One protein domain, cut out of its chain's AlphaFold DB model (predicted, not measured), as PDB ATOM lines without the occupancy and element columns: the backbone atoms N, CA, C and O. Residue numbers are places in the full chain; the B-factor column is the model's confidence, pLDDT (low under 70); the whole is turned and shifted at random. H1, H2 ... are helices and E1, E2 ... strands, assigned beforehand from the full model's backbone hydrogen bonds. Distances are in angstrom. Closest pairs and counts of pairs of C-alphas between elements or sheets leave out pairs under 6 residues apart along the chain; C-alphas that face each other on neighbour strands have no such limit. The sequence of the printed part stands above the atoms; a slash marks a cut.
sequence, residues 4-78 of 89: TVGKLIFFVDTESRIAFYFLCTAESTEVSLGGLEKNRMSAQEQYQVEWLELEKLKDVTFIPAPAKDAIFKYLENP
ATOM      1  N   THR A   4     199.724 319.187 228.585       91.44
ATOM      2  CA  THR A   4     200.568 320.260 228.074       91.44
ATOM      3  C   THR A   4     201.030 319.882 226.674       91.44
ATOM      4  O   THR A   4     201.815 318.945 226.488       91.44
ATOM      5  N   VAL A   5     200.512 320.604 225.678       90.88
ATOM      6  CA  VAL A   5     200.944 320.482 224.280       90.88
ATOM      7  C   VAL A   5     202.320 321.121 224.145       90.88
ATOM      8  O   VAL A   5     202.508 322.285 224.489       90.88
ATOM      9  N   GLY A   6     203.283 320.346 223.659       90.38
ATOM     10  CA  GLY A   6     204.654 320.783 223.449       90.38
ATOM     11  C   GLY A   6     204.920 321.140 221.989       90.38
ATOM     12  O   GLY A   6     204.403 322.116 221.449       90.38
ATOM     13  N   LYS A   7     205.788 320.352 221.352       92.81
ATOM     14  CA  LYS A   7     206.361 320.618 220.025       92.81
ATOM     15  C   LYS A   7     205.548 319.942 218.916       92.81
ATOM     16  O   LYS A   7     205.173 318.782 219.051       92.81
ATOM     17  N   LEU A   8     205.361 320.627 217.784       95.44
ATOM     18  CA  LEU A   8     204.936 319.990 216.529       95.44
ATOM     19  C   LEU A   8     206.033 319.020 216.065       95.44
ATOM     20  O   LEU A   8     207.164 319.447 215.834       95.44
ATOM     21  N   ILE A   9     205.708 317.736 215.920       96.56
ATOM     22  CA  ILE A   9     206.677 316.711 215.497       96.56
ATOM     23  C   ILE A   9     206.667 316.512 213.982       96.56
ATOM     24  O   ILE A   9     207.725 316.425 213.365       96.56
ATOM     25  N   PHE A  10     205.487 316.506 213.368       96.00
ATOM     26  CA  PHE A  10     205.314 316.461 211.921       96.00
ATOM     27  C   PHE A  10     203.872 316.818 211.550       96.00
ATOM     28  O   PHE A  10     202.983 316.889 212.405       96.00
ATOM     29  N   PHE A  11     203.628 317.014 210.260       95.69
ATOM     30  CA  PHE A  11     202.279 317.059 209.711       95.69
ATOM     31  C   PHE A  11     202.193 316.240 208.428       95.69
ATOM     32  O   PHE A  11     203.174 316.101 207.692       95.69
ATOM     33  N   VAL A  12     201.011 315.674 208.201       94.50
ATOM     34  CA  VAL A  12     200.700 314.846 207.041       94.50
ATOM     35  C   VAL A  12     199.630 315.553 206.226       94.50
ATOM     36  O   VAL A  12     198.562 315.864 206.752       94.50
ATOM     37  N   ASP A  13     199.915 315.779 204.951       93.44
ATOM     38  CA  ASP A  13     198.957 316.224 203.947       93.44
ATOM     39  C   ASP A  13     198.650 315.061 203.000       93.44
ATOM     40  O   ASP A  13     199.528 314.462 202.380       93.44
ATOM     41  N   THR A  14     197.378 314.699 202.939       89.69
ATOM     42  CA  THR A  14     196.845 313.702 202.016       89.69
ATOM     43  C   THR A  14     195.709 314.343 201.242       89.69
ATOM     44  O   THR A  14     195.086 315.279 201.737       89.69
ATOM     45  N   GLU A  15     195.339 313.763 200.104       88.69
ATOM     46  CA  GLU A  15     194.211 314.236 199.287       88.69
ATOM     47  C   GLU A  15     192.922 314.495 200.094       88.69
ATOM     48  O   GLU A  15     192.146 315.387 199.767       88.69
ATOM     49  N   SER A  16     192.688 313.723 201.164       86.75
ATOM     50  CA  SER A  16     191.456 313.796 201.961       86.75
ATOM     51  C   SER A  16     191.559 314.617 203.249       86.75
ATOM     52  O   SER A  16     190.528 314.924 203.850       86.75
ATOM     53  N   ARG A  17     192.772 314.904 203.742       86.88
ATOM     54  CA  ARG A  17     192.973 315.531 205.057       86.88
ATOM     55  C   ARG A  17     194.386 316.058 205.250       86.88
ATOM     56  O   ARG A  17     195.352 315.409 204.856       86.88
ATOM     57  N   ILE A  18     194.465 317.143 206.015       91.31
ATOM     58  CA  ILE A  18     195.689 317.632 206.647       91.31
ATOM     59  C   ILE A  18     195.604 317.302 208.140       91.31
ATOM     60  O   ILE A  18     194.591 317.589 208.781       91.31
ATOM     61  N   ALA A  19     196.651 316.694 208.695       92.75
ATOM     62  CA  ALA A  19     196.725 316.317 210.103       92.75
ATOM     63  C   ALA A  19     198.052 316.761 210.735       92.75
ATOM     64  O   ALA A  19     199.127 316.503 210.193       92.75
ATOM     65  N   PHE A  20     197.970 317.401 211.902       94.56
ATOM     66  CA  PHE A  20     199.116 317.897 212.666       94.56
ATOM     67  C   PHE A  20     199.345 317.021 213.895       94.56
ATOM     68  O   PHE A  20     198.402 316.740 214.636       94.56
ATOM     69  N   TYR A  21     200.593 316.624 214.131       94.94
ATOM     70  CA  TYR A  21     200.969 315.757 215.243       94.94
ATOM     71  C   TYR A  21     201.887 316.507 216.198       94.94
ATOM     72  O   TYR A  21     202.918 317.046 215.795       94.94
ATOM     73  N   PHE A  22     201.517 316.527 217.477       94.88
ATOM     74  CA  PHE A  22     202.241 317.228 218.531       94.88
ATOM     75  C   PHE A  22     202.727 316.243 219.587       94.88
ATOM     76  O   PHE A  22     202.020 315.301 219.944       94.88
ATOM     77  N   LEU A  23     203.925 316.491 220.110       94.25
ATOM     78  CA  LEU A  23     204.392 315.857 221.329       94.25
ATOM     79  C   LEU A  23     203.721 316.535 222.520       94.25
ATOM     80  O   LEU A  23     203.784 317.758 222.663       94.25
ATOM     81  N   CYS A  24     203.123 315.731 223.385       92.50
ATOM     82  CA  CYS A  24     202.378 316.190 224.544       92.50
ATOM     83  C   CYS A  24     202.878 315.501 225.812       92.50
ATOM     84  O   CYS A  24     203.377 314.378 225.764       92.50
ATOM     85  N   THR A  25     202.690 316.160 226.950       91.56
ATOM     86  CA  THR A  25     202.869 315.557 228.276       91.56
ATOM     87  C   THR A  25     201.529 315.570 228.996       91.56
ATOM     88  O   THR A  25     200.807 316.565 228.940       91.56
ATOM     89  N   ALA A  26     201.162 314.448 229.608       88.00
ATOM     90  CA  ALA A  26     199.923 314.308 230.364       88.00
ATOM     91  C   ALA A  26     200.262 314.102 231.842       88.00
ATOM     92  O   ALA A  26     201.127 313.292 232.169       88.00
ATOM     93  N   GLU A  27     199.578 314.832 232.722       85.81
ATOM     94  CA  GLU A  27     199.751 314.695 234.177       85.81
ATOM     95  C   GLU A  27     198.925 313.535 234.752       85.81
ATOM     96  O   GLU A  27     199.189 313.057 235.853       85.81
ATOM     97  N   SER A  28     197.934 313.058 233.991       84.62
ATOM     98  CA  SER A  28     197.057 311.944 234.347       84.62
ATOM     99  C   SER A  28     196.999 310.913 233.225       84.62
ATOM    100  O   SER A  28     197.000 311.255 232.041       84.62
ATOM    101  N   THR A  29     196.898 309.642 233.611       81.94
ATOM    102  CA  THR A  29     196.678 308.509 232.705       81.94
ATOM    103  C   THR A  29     195.193 308.238 232.455       81.94
ATOM    104  O   THR A  29     194.860 307.338 231.688       81.94
ATOM    105  N   GLU A  30     194.275 308.972 233.086       86.06
ATOM    106  CA  GLU A  30     192.849 308.831 232.797       86.06
ATOM    107  C   GLU A  30     192.500 309.499 231.464       86.06
ATOM    108  O   GLU A  30     192.590 310.722 231.301       86.06
ATOM    109  N   VAL A  31     192.057 308.682 230.507       85.69
ATOM    110  CA  VAL A  31     191.623 309.135 229.182       85.69
ATOM    111  C   VAL A  31     190.135 308.891 229.023       85.69
ATOM    112  O   VAL A  31     189.600 307.859 229.421       85.69
ATOM    113  N   SER A  32     189.445 309.853 228.430       86.56
ATOM    114  CA  SER A  32     188.048 309.694 228.050       86.56
ATOM    115  C   SER A  32     187.783 310.460 226.768       86.56
ATOM    116  O   SER A  32     188.393 311.497 226.498       86.56
ATOM    117  N   LEU A  33     186.869 309.926 225.962       85.12
ATOM    118  CA  LEU A  33     186.429 310.598 224.754       85.12
ATOM    119  C   LEU A  33     185.595 311.828 225.131       85.12
ATOM    120  O   LEU A  33     184.643 311.738 225.910       85.12
ATOM    121  N   GLY A  34     185.942 312.973 224.554       85.25
ATOM    122  CA  GLY A  34     185.225 314.232 224.725       85.25
ATOM    123  C   GLY A  34     184.919 314.908 223.390       85.25
ATOM    124  O   GLY A  34     185.169 314.357 222.319       85.25
ATOM    125  N   GLY A  35     184.386 316.129 223.465       84.81
ATOM    126  CA  GLY A  35     184.202 317.003 222.304       84.81
ATOM    127  C   GLY A  35     183.277 316.444 221.218       84.81
ATOM    128  O   GLY A  35     182.351 315.681 221.493       84.81
ATOM    129  N   LEU A  36     183.530 316.857 219.973       84.19
ATOM    130  CA  LEU A  36     182.738 316.442 218.811       84.19
ATOM    131  C   LEU A  36     182.813 314.934 218.565       84.19
ATOM    132  O   LEU A  36     181.814 314.349 218.168       84.19
ATOM    133  N   GLU A  37     183.937 314.298 218.886       81.81
ATOM    134  CA  GLU A  37     184.136 312.874 218.603       81.81
ATOM    135  C   GLU A  37     183.284 311.991 219.506       81.81
ATOM    136  O   GLU A  37     182.722 311.002 219.040       81.81
ATOM    137  N   LYS A  38     183.041 312.422 220.748       87.19
ATOM    138  CA  LYS A  38     182.007 311.813 221.593       87.19
ATOM    139  C   LYS A  38     180.609 311.940 220.980       87.19
ATOM    140  O   LYS A  38     179.826 311.000 221.049       87.19
ATOM    141  N   ASN A  39     180.303 313.080 220.362       87.69
ATOM    142  CA  ASN A  39     178.994 313.340 219.755       87.69
ATOM    143  C   ASN A  39     178.799 312.626 218.406       87.69
ATOM    144  O   ASN A  39     177.666 312.507 217.949       87.69
ATOM    145  N   ARG A  40     179.883 312.171 217.765       85.69
ATOM    146  CA  ARG A  40     179.851 311.406 216.509       85.69
ATOM    147  C   ARG A  40     179.639 309.908 216.715       85.69
ATOM    148  O   ARG A  40     179.419 309.205 215.735       85.69
ATOM    149  N   MET A  41     179.686 309.413 217.954       87.19
ATOM    150  CA  MET A  41     179.426 308.002 218.227       87.19
ATOM    151  C   MET A  41     178.012 307.614 217.775       87.19
ATOM    152  O   MET A  41     177.019 308.191 218.217       87.19
ATOM    153  N   SER A  42     177.923 306.597 216.925       88.25
ATOM    154  CA  SER A  42     176.674 305.998 216.448       88.25
ATOM    155  C   SER A  42     176.705 304.490 216.677       88.25
ATOM    156  O   SER A  42     177.744 303.936 217.025       88.25
ATOM    157  N   ALA A  43     175.594 303.779 216.472       86.88
ATOM    158  CA  ALA A  43     175.587 302.319 216.625       86.88
ATOM    159  C   ALA A  43     176.604 301.613 215.700       86.88
ATOM    160  O   ALA A  43     177.038 300.504 215.999       86.88
ATOM    161  N   GLN A  44     176.986 302.256 214.594       88.31
ATOM    162  CA  GLN A  44     177.921 301.751 213.594       88.31
ATOM    163  C   GLN A  44     179.346 302.290 213.784       88.31
ATOM    164  O   GLN A  44     180.301 301.625 213.396       88.31
ATOM    165  N   GLU A  45     179.498 303.468 214.393       84.25
ATOM    166  CA  GLU A  45     180.785 304.137 214.598       84.25
ATOM    167  C   GLU A  45     181.036 304.334 216.091       84.25
ATOM    168  O   GLU A  45     180.495 305.236 216.732       84.25
ATOM    169  N   GLN A  46     181.854 303.452 216.659       86.19
ATOM    170  CA  GLN A  46     182.246 303.498 218.061       86.19
ATOM    171  C   GLN A  46     183.697 303.958 218.160       86.19
ATOM    172  O   GLN A  46     184.586 303.377 217.541       86.19
ATOM    173  N   TYR A  47     183.932 304.984 218.969       86.00
ATOM    174  CA  TYR A  47     185.264 305.500 219.252       86.00
ATOM    175  C   TYR A  47     185.633 305.153 220.691       86.00
ATOM    176  O   TYR A  47     184.847 305.371 221.615       86.00
ATOM    177  N   GLN A  48     186.836 304.623 220.877       86.19
ATOM    178  CA  GLN A  48     187.413 304.348 222.187       86.19
ATOM    179  C   GLN A  48     188.772 305.029 222.271       86.19
ATOM    180  O   GLN A  48     189.466 305.170 221.264       86.19
ATOM    181  N   VAL A  49     189.122 305.495 223.466       88.31
ATOM    182  CA  VAL A  49     190.433 306.087 223.732       88.31
ATOM    183  C   VAL A  49     191.198 305.101 224.591       88.31
ATOM    184  O   VAL A  49     190.687 304.650 225.615       88.31
ATOM    185  N   GLU A  50     192.408 304.775 224.169       89.19
ATOM    186  CA  GLU A  50     193.282 303.843 224.866       89.19
ATOM    187  C   GLU A  50     194.721 304.355 224.867       89.19
ATOM    188  O   GLU A  50     195.135 305.108 223.981       89.19
ATOM    189  N   TRP A  51     195.486 303.926 225.869       90.12
ATOM    190  CA  TRP A  51     196.936 304.033 225.834       90.12
ATOM    191  C   TRP A  51     197.499 302.814 225.127       90.12
ATOM    192  O   TRP A  51     197.214 301.679 225.506       90.12
ATOM    193  N   LEU A  52     198.340 303.064 224.133       92.25
ATOM    194  CA  LEU A  52     199.017 302.020 223.391       92.25
ATOM    195  C   LEU A  52     200.507 302.030 223.729       92.25
ATOM    196  O   LEU A  52     201.161 303.071 223.670       92.25
ATOM    197  N   GLU A  53     201.041 300.860 224.063       92.44
ATOM    198  CA  GLU A  53     202.483 300.650 224.207       92.44
ATOM    199  C   GLU A  53     203.186 300.848 222.856       92.44
ATOM    200  O   GLU A  53     202.664 300.454 221.808       92.44
ATOM    201  N   LEU A  54     204.388 301.433 222.865       91.88
ATOM    202  CA  LEU A  54     205.100 301.771 221.629       91.88
ATOM    203  C   LEU A  54     205.387 300.534 220.765       91.88
ATOM    204  O   LEU A  54     205.312 300.614 219.539       91.88
ATOM    205  N   GLU A  55     205.641 299.369 221.369       92.19
ATOM    206  CA  GLU A  55     205.914 298.131 220.631       92.19
ATOM    207  C   GLU A  55     204.699 297.628 219.837       92.19
ATOM    208  O   GLU A  55     204.862 296.910 218.844       92.19
ATOM    209  N   LYS A  56     203.483 298.017 220.246       93.75
ATOM    210  CA  LYS A  56     202.219 297.636 219.600       93.75
ATOM    211  C   LYS A  56     201.844 298.546 218.432       93.75
ATOM    212  O   LYS A  56     200.965 298.194 217.651       93.75
ATOM    213  N   LEU A  57     202.534 299.678 218.240       92.00
ATOM    214  CA  LEU A  57     202.275 300.603 217.124       92.00
ATOM    215  C   LEU A  57     202.337 299.907 215.756       92.00
ATOM    216  O   LEU A  57     201.604 300.263 214.831       92.00
ATOM    217  N   LYS A  58     203.191 298.887 215.621       90.00
ATOM    218  CA  LYS A  58     203.355 298.115 214.383       90.00
ATOM    219  C   LYS A  58     202.099 297.331 213.983       90.00
ATOM    220  O   LYS A  58     201.916 297.092 212.793       90.00
ATOM    221  N   ASP A  59     201.222 297.010 214.927       92.81
ATOM    222  CA  ASP A  59     200.040 296.172 214.697       92.81
ATOM    223  C   ASP A  59     198.757 297.006 214.532       92.81
ATOM    224  O   ASP A  59     197.706 296.479 214.172       92.81
ATOM    225  N   VAL A  60     198.842 298.325 214.743       92.75
ATOM    226  CA  VAL A  60     197.703 299.245 214.656       92.75
ATOM    227  C   VAL A  60     197.619 299.912 213.283       92.75
ATOM    228  O   VAL A  60     198.632 300.245 212.648       92.75
ATOM    229  N   THR A  61     196.381 300.107 212.832       93.00
ATOM    230  CA  THR A  61     196.037 300.865 211.628       93.00
ATOM    231  C   THR A  61     195.953 302.350 211.957       93.00
ATOM    232  O   THR A  61     195.177 302.760 212.815       93.00
ATOM    233  N   PHE A  62     196.717 303.164 211.232       90.56
ATOM    234  CA  PHE A  62     196.698 304.619 211.362       90.56
ATOM    235  C   PHE A  62     195.889 305.252 210.237       90.56
ATOM    236  O   PHE A  62     195.940 304.805 209.091       90.56
ATOM    237  N   ILE A  63     195.171 306.326 210.562       88.62
ATOM    238  CA  ILE A  63     194.473 307.153 209.580       88.62
ATOM    239  C   ILE A  63     194.881 308.617 209.817       88.62
ATOM    240  O   ILE A  63     194.515 309.181 210.849       88.62
ATOM    241  N   PRO A  64     195.603 309.261 208.882       89.44
ATOM    242  CA  PRO A  64     196.044 308.725 207.594       89.44
ATOM    243  C   PRO A  64     197.185 307.698 207.750       89.44
ATOM    244  O   PRO A  64     197.988 307.794 208.676       89.44
ATOM    245  N   ALA A  65     197.273 306.728 206.833       91.31
ATOM    246  CA  ALA A  65     198.271 305.651 206.894       91.31
ATOM    247  C   ALA A  65     199.734 306.142 207.018       91.31
ATOM    248  O   ALA A  65     200.453 305.596 207.857       91.31
ATOM    249  N   PRO A  66     200.167 307.214 206.316       91.88
ATOM    250  CA  PRO A  66     201.527 307.738 206.452       91.88
ATOM    251  C   PRO A  66     201.892 308.262 207.842       91.88
ATOM    252  O   PRO A  66     203.071 308.439 208.142       91.88
ATOM    253  N   ALA A  67     200.908 308.512 208.713       93.06
ATOM    254  CA  ALA A  67     201.190 308.940 210.076       93.06
ATOM    255  C   ALA A  67     202.008 307.897 210.845       93.06
ATOM    256  O   ALA A  67     202.841 308.267 211.665       93.06
ATOM    257  N   LYS A  68     201.813 306.605 210.557       93.38
ATOM    258  CA  LYS A  68     202.565 305.522 211.195       93.38
ATOM    259  C   LYS A  68     204.062 305.633 210.913       93.38
ATOM    260  O   LYS A  68     204.863 305.646 211.842       93.38
ATOM    261  N   ASP A  69     204.427 305.779 209.644       92.12
ATOM    262  CA  ASP A  69     205.825 305.886 209.220       92.12
ATOM    263  C   ASP A  69     206.465 307.174 209.750       92.12
ATOM    264  O   ASP A  69     207.616 307.174 210.186       92.12
ATOM    265  N   ALA A  70     205.699 308.268 209.791       93.56
ATOM    266  CA  ALA A  70     206.150 309.524 210.378       93.56
ATOM    267  C   ALA A  70     206.399 309.412 211.897       93.56
ATOM    268  O   ALA A  70     207.390 309.952 212.391       93.56
ATOM    269  N   ILE A  71     205.563 308.669 212.636       94.38
ATOM    270  CA  ILE A  71     205.802 308.374 214.058       94.38
ATOM    271  C   ILE A  71     207.102 307.586 214.222       94.38
ATOM    272  O   ILE A  71     207.939 307.981 215.030       94.38
ATOM    273  N   PHE A  72     207.310 306.517 213.449       93.62
ATOM    274  CA  PHE A  72     208.541 305.725 213.547       93.62
ATOM    275  C   PHE A  72     209.785 306.550 213.211       93.62
ATOM    276  O   PHE A  72     210.740 306.550 213.984       93.62
ATOM    277  N   LYS A  73     209.737 307.356 212.144       94.00
ATOM    278  CA  LYS A  73     210.816 308.290 211.799       94.00
ATOM    279  C   LYS A  73     211.116 309.277 212.930       94.00
ATOM    280  O   LYS A  73     212.277 309.615 213.155       94.00
ATOM    281  N   TYR A  74     210.089 309.768 213.627       94.44
ATOM    282  CA  TYR A  74     210.273 310.622 214.799       94.44
ATOM    283  C   TYR A  74     210.952 309.874 215.953       94.44
ATOM    284  O   TYR A  74     211.897 310.400 216.535       94.44
ATOM    285  N   LEU A  75     210.517 308.649 216.256       93.94
ATOM    286  CA  LEU A  75     211.076 307.841 217.343       93.94
ATOM    287  C   LEU A  75     212.547 307.453 217.112       93.94
ATOM    288  O   LEU A  75     213.299 307.350 218.076       93.94
ATOM    289  N   GLU A  76     212.970 307.286 215.858       95.12
ATOM    290  CA  GLU A  76     214.373 307.032 215.497       95.12
ATOM    291  C   GLU A  76     215.285 308.249 215.722       95.12
ATOM    292  O   GLU A  76     216.472 308.088 216.009       95.12
ATOM    293  N   ASN A  77     214.748 309.467 215.594       95.31
ATOM    294  CA  ASN A  77     215.490 310.710 215.809       95.31
ATOM    295  C   ASN A  77     214.584 311.818 216.393       95.31
ATOM    296  O   ASN A  77     214.100 312.677 215.644       95.31
ATOM    297  N   PRO A  78     214.353 311.828 217.720       92.88
ATOM    298  CA  PRO A  78     213.437 312.780 218.360       92.88
ATOM    299  C   PRO A  78     213.887 314.249 218.278       92.88
ATOM    300  O   PRO A  78     213.061 315.168 218.308       92.88
TER     301      PRO A  78
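What this domain is: This is residues 4 to 78 of the 89 residues of an uncharacterized protein of candidate division WWE3 bacterium (UniProt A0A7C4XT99). A long hairpin, E1 and E2, has H3 packed over E1 and H2 next to H3, while a wide loop holding H1 swings away. The printed part has 75 residues with two antiparallel strands, then three named helices; the class is mixed. It is only just loose, close to compact, with a radius of gyration of the C-alphas of 13.9 A and spans of 40 by 35 by 23 A.

How they stand to each other: Start at the hairpin of E1, residues 4 to 14, and E2, residues 17 to 26; N 6 and O 23 are within hydrogen-bond range at 2.8 A. In H3, residues 66 to 76, look at Ala 67, its C-alpha 6.7 A from that of Val 12. H2, residues 54 to 59, is close to H3 but not clearly touching: C-alphas 57 and 68 are 7.7 A apart. H1, residues 35 to 39, is apart from both. In H1 and H3 every O i to N i+4 pair is within range; in H2 0 of 2 are, but 2 of 3 O i to N i+3 pairs.

Where its parts are: Find C-alpha 4 at (200.568, 320.260, 228.074), where E1 begins its 27.1 A; H3 runs 15.7 A to C-alpha 76 at (214.373, 307.032, 215.497).

The domain as a whole: The printed part has no cut; its long link is H1 to H2, and no printed residue is under 70 in pLDDT.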